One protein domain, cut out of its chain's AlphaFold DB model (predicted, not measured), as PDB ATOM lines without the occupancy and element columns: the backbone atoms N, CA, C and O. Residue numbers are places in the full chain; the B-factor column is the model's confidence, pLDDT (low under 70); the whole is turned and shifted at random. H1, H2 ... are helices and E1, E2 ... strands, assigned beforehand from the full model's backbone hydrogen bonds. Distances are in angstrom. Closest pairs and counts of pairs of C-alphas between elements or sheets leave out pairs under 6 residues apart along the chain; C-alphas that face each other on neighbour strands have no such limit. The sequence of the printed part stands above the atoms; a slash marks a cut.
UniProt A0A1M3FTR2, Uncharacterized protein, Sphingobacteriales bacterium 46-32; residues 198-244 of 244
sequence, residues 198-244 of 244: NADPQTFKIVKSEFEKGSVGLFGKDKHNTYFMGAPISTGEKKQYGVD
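Overview. This is residues 198 to 244 of the 244 residues of an uncharacterized protein of Sphingobacteriales bacterium 46-32 (UniProt A0A1M3FTR2). What is the main picture? With little regular structure, this is a small antiparallel sheet of three short strands, E1-E2-E3, with one short helix, H1, near its E3 edge. What are the figures? The 47 printed residues, under half in named elements, run E1, E2, E3, H1, of mixed class. The whole is compact, radius of gyration of the C-alphas 9.9 A, spanning 27 by 20 by 15 A.

Along the chain. Where are the strands? E1, residues 205 to 207, begins at C-alpha 205 (16.790, 18.617, 41.209); E2 is residues 219 to 221 and E3 residues 226 to 228. Where is the helix? H1, residues 235 to 241, 9.9 A from first to last C-alpha, ends at C-alpha 241 (32.434, 23.946, 39.461).

Arrangement. How do the strands pair? They form a meander, each the antiparallel neighbour of the one before. Within hydrogen-bond range are N 205 and O 221, 2.8 A, in hairpin E1 and E2 at 134 degrees, and N 227 and O 220, 2.7 A, in hairpin E2 and E3 at 158 degrees. Where is H1? It only grazes the sheet; its closest C-alphas with E3 are Lys 238 and Thr 226, 7.6 A. Every O i to N i+4 pair in H1 is within hydrogen-bond range.

Size, cuts and confidence. How large is it? The farthest C-alphas, Asn 198 and Lys 213, are 28.7 A apart. Is anything cut, long or uncertain? The printed part has no cut; the E1 to E2 link is long, 11 residues, and residues 212 to 216 have pLDDT under 70.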
ATOM      1  N   ASN A 198      12.201  29.026  31.446       95.75
ATOM      2  CA  ASN A 198      12.418  27.783  30.693       95.75
ATOM      3  C   ASN A 198      12.982  26.587  31.488       95.75
ATOM      4  O   ASN A 198      13.303  25.568  30.877       95.75
ATOM      5  N   ALA A 199      13.101  26.669  32.818       98.00
ATOM      6  CA  ALA A 199      13.470  25.511  33.631       98.00
ATOM      7  C   ALA A 199      12.330  24.484  33.675       98.00
ATOM      8  O   ALA A 199      11.170  24.858  33.841       98.00
ATOM      9  N   ASP A 200      12.655  23.193  33.581       98.44
ATOM     10  CA  ASP A 200      11.681  22.096  33.663       98.44
ATOM     11  C   ASP A 200      11.450  21.678  35.131       98.44
ATOM     12  O   ASP A 200      12.267  20.949  35.709       98.44
ATOM     13  N   PRO A 201      10.312  22.047  35.755       98.12
ATOM     14  CA  PRO A 201      10.059  21.761  37.165       98.12
ATOM     15  C   PRO A 201       9.888  20.269  37.458       98.12
ATOM     16  O   PRO A 201      10.112  19.836  38.596       98.12
ATOM     17  N   GLN A 202       9.487  19.466  36.468       98.25
ATOM     18  CA  GLN A 202       9.259  18.038  36.666       98.25
ATOM     19  C   GLN A 202      10.584  17.322  36.918       98.25
ATOM     20  O   GLN A 202      10.694  16.549  37.873       98.25
ATOM     21  N   THR A 203      11.609  17.652  36.130       98.31
ATOM     22  CA  THR A 203      12.933  17.020  36.206       98.31
ATOM     23  C   THR A 203      13.931  17.773  37.090       98.31
ATOM     24  O   THR A 203      14.979  17.219  37.428       98.31
ATOM     25  N   PHE A 204      13.594  18.991  37.540       98.44
ATOM     26  CA  PHE A 204      14.491  19.807  38.357       98.44
ATOM     27  C   PHE A 204      14.867  19.153  39.696       98.44
ATOM     28  O   PHE A 204      13.994  18.779  40.499       98.44
ATOM     29  N   LYS A 205      16.176  19.109  39.970       96.69
ATOM     30  CA  LYS A 205      16.790  18.617  41.209       96.69
ATOM     31  C   LYS A 205      18.001  19.452  41.622       96.69
ATOM     32  O   LYS A 205      18.646  20.090  40.799       96.69
ATOM     33  N   ILE A 206      18.326  19.412  42.911       95.06
ATOM     34  CA  ILE A 206      19.534  20.043  43.461       95.06
ATOM     35  C   ILE A 206      20.725  19.130  43.218       95.06
ATOM     36  O   ILE A 206      20.629  17.919  43.431       95.06
ATOM     37  N   VAL A 207      21.840  19.720  42.804       92.00
ATOM     38  CA  VAL A 207      23.124  19.027  42.661       92.00
ATOM     39  C   VAL A 207      24.173  19.682  43.545       92.00
ATOM     40  O   VAL A 207      23.996  20.805  44.019       92.00
ATOM     41  N   LYS A 208      25.231  18.935  43.846       86.31
ATOM     42  CA  LYS A 208      26.344  19.399  44.672       86.31
ATOM     43  C   LYS A 208      27.570  19.539  43.787       86.31
ATOM     44  O   LYS A 208      27.764  18.708  42.909       86.31
ATOM     45  N   SER A 209      28.366  20.561  44.063       82.88
ATOM     46  CA  SER A 209      29.724  20.657  43.541       82.88
ATOM     47  C   SER A 209      30.599  19.588  44.191       82.88
ATOM     48  O   SER A 209      30.520  19.368  45.404       82.88
ATOM     49  N   GLU A 210      31.434  18.939  43.386       81.06
ATOM     50  CA  GLU A 210      32.482  18.030  43.858       81.06
ATOM     51  C   GLU A 210      33.621  18.777  44.568       81.06
ATOM     52  O   GLU A 210      34.273  18.226  45.456       81.06
ATOM     53  N   PHE A 211      33.836  20.045  44.213       79.00
ATOM     54  CA  PHE A 211      34.948  20.858  44.709       79.00
ATOM     55  C   PHE A 211      34.581  21.675  45.944       79.00
ATOM     56  O   PHE A 211      35.429  21.927  46.799       79.00
ATOM     57  N   GLU A 212      33.312  22.044  46.089       69.12
ATOM     58  CA  GLU A 212      32.854  22.872  47.196       69.12
ATOM     59  C   GLU A 212      32.022  22.048  48.183       69.12
ATOM     60  O   GLU A 212      30.784  22.005  48.143       69.12
ATOM     61  N   LYS A 213      32.727  21.405  49.124       60.38
ATOM     62  CA  LYS A 213      32.139  20.753  50.306       60.38
ATOM     63  C   LYS A 213      31.468  21.806  51.198       60.38
ATOM     64  O   LYS A 213      32.033  22.258  52.183       60.38
ATOM     65  N   GLY A 214      30.258  22.214  50.833       58.72
ATOM     66  CA  GLY A 214      29.520  23.270  51.529       58.72
ATOM     67  C   GLY A 214      28.508  24.011  50.659       58.72
ATOM     68  O   GLY A 214      27.555  24.562  51.202       58.72
ATOM     69  N   SER A 215      28.623  23.937  49.328       59.78
ATOM     70  CA  SER A 215      27.756  24.650  48.365       59.78
ATOM     71  C   SER A 215      26.368  24.035  48.199       59.78
ATOM     72  O   SER A 215      25.769  24.029  47.119       59.78
ATOM     73  N   VAL A 216      25.837  23.478  49.289       62.69
ATOM     74  CA  VAL A 216      24.535  22.830  49.325       62.69
ATOM     75  C   VAL A 216      23.469  23.868  49.001       62.69
ATOM     76  O   VAL A 216      23.102  24.689  49.835       62.69
ATOM     77  N   GLY A 217      22.934  23.779  47.786       75.56
ATOM     78  CA  GLY A 217      21.792  24.576  47.360       75.56
ATOM     79  C   GLY A 217      22.084  25.740  46.423       75.56
ATOM     80  O   GLY A 217      21.130  26.462  46.143       75.56
ATOM     81  N   LEU A 218      23.316  25.896  45.921       87.94
ATOM     82  CA  LEU A 218      23.648  26.888  44.881       87.94
ATOM     83  C   LEU A 218      23.428  26.362  43.455       87.94
ATOM     84  O   LEU A 218      23.105  27.137  42.550       87.94
ATOM     85  N   PHE A 219      23.518  25.042  43.275       93.44
ATOM     86  CA  PHE A 219      23.352  24.391  41.981       93.44
ATOM     87  C   PHE A 219      22.039  23.618  41.877       93.44
ATOM     88  O   PHE A 219      21.618  22.914  42.801       93.44
ATOM     89  N   GLY A 220      21.418  23.705  40.709       95.38
ATOM     90  CA  GLY A 220      20.286  22.876  40.321       95.38
ATOM     91  C   GLY A 220      20.449  22.394  38.889       95.38
ATOM     92  O   GLY A 220      21.230  22.956  38.129       95.38
ATOM     93  N   LYS A 221      19.742  21.339  38.510       96.31
ATOM     94  CA  LYS A 221      19.683  20.893  37.121       96.31
ATOM     95  C   LYS A 221      18.327  20.320  36.788       96.31
ATOM     96  O   LYS A 221      17.695  19.707  37.648       96.31
ATOM     97  N   ASP A 222      17.932  20.479  35.540       98.12
ATOM     98  CA  ASP A 222      16.824  19.755  34.936       98.12
ATOM     99  C   ASP A 222      17.335  18.900  33.767       98.12
ATOM    100  O   ASP A 222      18.539  18.664  33.636       98.12
ATOM    101  N   LYS A 223      16.426  18.369  32.946       97.12
ATOM    102  CA  LYS A 223      16.790  17.541  31.788       97.12
ATOM    103  C   LYS A 223      17.523  18.298  30.670       97.12
ATOM    104  O   LYS A 223      18.062  17.651  29.778       97.12
ATOM    105  N   HIS A 224      17.514  19.629  30.683       95.56
ATOM    106  CA  HIS A 224      18.070  20.476  29.628       95.56
ATOM    107  C   HIS A 224      19.342  21.200  30.074       95.56
ATOM    108  O   HIS A 224      20.310  21.265  29.319       95.56
ATOM    109  N   ASN A 225      19.353  21.744  31.291       96.88
ATOM    110  CA  ASN A 225      20.366  22.685  31.750       96.88
ATOM    111  C   ASN A 225      20.840  22.386  33.176       96.88
ATOM    112  O   ASN A 225      20.123  21.834  34.012       96.88
ATOM    113  N   THR A 226      22.061  22.841  33.464       96.44
ATOM    114  CA  THR A 226      22.567  23.007  34.832       96.44
ATOM    115  C   THR A 226      22.541  24.494  35.149       96.44
ATOM    116  O   THR A 226      22.856  25.310  34.285       96.44
ATOM    117  N   TYR A 227      22.179  24.836  36.377       96.31
ATOM    118  CA  TYR A 227      21.994  26.195  36.847       96.31
ATOM    119  C   TYR A 227      22.902  26.471  38.040       96.31
ATOM    120  O   TYR A 227      22.973  25.661  38.967       96.31
ATOM    121  N   PHE A 228      23.529  27.641  38.043       94.38
ATOM    122  CA  PHE A 228      24.202  28.229  39.194       94.38
ATOM    123  C   PHE A 228      23.457  29.503  39.582       94.38
ATOM    124  O   PHE A 228      23.260  30.388  38.754       94.38
ATOM    125  N   MET A 229      22.989  29.574  40.829       92.94
ATOM    126  CA  MET A 229      22.228  30.720  41.341       92.94
ATOM    127  C   MET A 229      21.052  31.147  40.434       92.94
ATOM    128  O   MET A 229      20.815  32.328  40.194       92.94
ATOM    129  N   GLY A 230      20.330  30.167  39.882       94.56
ATOM    130  CA  GLY A 230      19.193  30.382  38.989       94.56
ATOM    131  C   GLY A 230      19.545  30.691  37.530       94.56
ATOM    132  O   GLY A 230      18.644  30.696  36.696       94.56
ATOM    133  N   ALA A 231      20.818  30.898  37.187       95.75
ATOM    134  CA  ALA A 231      21.259  31.142  35.815       95.75
ATOM    135  C   ALA A 231      21.808  29.857  35.171       95.75
ATOM    136  O   ALA A 231      22.556  29.134  35.831       95.75
ATOM    137  N   PRO A 232      21.467  29.543  33.906       96.06
ATOM    138  CA  PRO A 232      22.046  28.400  33.210       96.06
ATOM    139  C   PRO A 232      23.553  28.600  33.004       96.06
ATOM    140  O   PRO A 232      23.991  29.701  32.669       96.06
ATOM    141  N   ILE A 233      24.331  27.531  33.174       95.38
ATOM    142  CA  ILE A 233      25.792  27.538  33.024       95.38
ATOM    143  C   ILE A 233      26.263  26.638  31.877       95.38
ATOM    144  O   ILE A 233      25.684  25.586  31.589       95.38
ATOM    145  N   SER A 234      27.346  27.057  31.227       95.50
ATOM    146  CA  SER A 234      27.994  26.353  30.120       95.50
ATOM    147  C   SER A 234      28.744  25.096  30.572       95.50
ATOM    148  O   SER A 234      29.077  24.925  31.742       95.50
ATOM    149  N   THR A 235      29.093  24.217  29.629       92.88
ATOM    150  CA  THR A 235      29.913  23.020  29.904       92.88
ATOM    151  C   THR A 235      31.279  23.356  30.513       92.88
ATOM    152  O   THR A 235      31.785  22.595  31.333       92.88
ATOM    153  N   GLY A 236      31.885  24.487  30.133       92.81
ATOM    154  CA  GLY A 236      33.146  24.940  30.730       92.81
ATOM    155  C   GLY A 236      32.982  25.283  32.211       92.81
ATOM    156  O   GLY A 236      33.766  24.828  33.039       92.81
ATOM    157  N   GLU A 237      31.912  26.003  32.551       92.81
ATOM    158  CA  GLU A 237      31.570  26.345  33.936       92.81
ATOM    159  C   GLU A 237      31.203  25.103  34.756       92.81
ATOM    160  O   GLU A 237      31.650  24.968  35.889       92.81
ATOM    161  N   LYS A 238      30.468  24.140  34.182       92.06
ATOM    162  CA  LYS A 238      30.178  22.852  34.839       92.06
ATOM    163  C   LYS A 238      31.450  22.141  35.297       92.06
ATOM    164  O   LYS A 238      31.546  21.744  36.454       92.06
ATOM    165  N   LYS A 239      32.451  22.061  34.414       90.50
ATOM    166  CA  LYS A 239      33.770  21.498  34.739       90.50
ATOM    167  C   LYS A 239      34.497  22.319  35.793       90.50
ATOM    168  O   LYS A 239      35.101  21.736  36.679       90.50
ATOM    169  N   GLN A 240      34.433  23.649  35.715       89.38
ATOM    170  CA  GLN A 240      35.049  24.534  36.705       89.38
ATOM    171  C   GLN A 240      34.453  24.335  38.104       89.38
ATOM    172  O   GLN A 240      35.189  24.349  39.087       89.38
ATOM    173  N   TYR A 241      33.139  24.143  38.197       87.81
ATOM    174  CA  TYR A 241      32.434  23.946  39.461       87.81
ATOM    175  C   TYR A 241      32.351  22.478  39.896       87.81
ATOM    176  O   TYR A 241      31.878  22.212  40.999       87.81
ATOM    177  N   GLY A 242      32.779  21.522  39.068       88.25
ATOM    178  CA  GLY A 242      32.651  20.090  39.354       88.25
ATOM    179  C   GLY A 242      31.186  19.676  39.502       88.25
ATOM    180  O   GLY A 242      30.805  19.123  40.532       88.25
ATOM    181  N   VAL A 243      30.344  20.049  38.531       86.19
ATOM    182  CA  VAL A 243      28.901  19.746  38.507       86.19
ATOM    183  C   VAL A 243      28.471  19.176  37.153       86.19
ATOM    184  O   VAL A 243      28.260  19.920  36.197       86.19
ATOM    185  N   ASP A 244      28.257  17.861  37.098       73.56
ATOM    186  CA  ASP A 244      27.662  17.148  35.952       73.56
ATOM    187  C   ASP A 244      26.179  16.803  36.192       73.56
ATOM    188  O   ASP A 244      25.764  16.537  37.349       73.56
TER     189      ASP A 244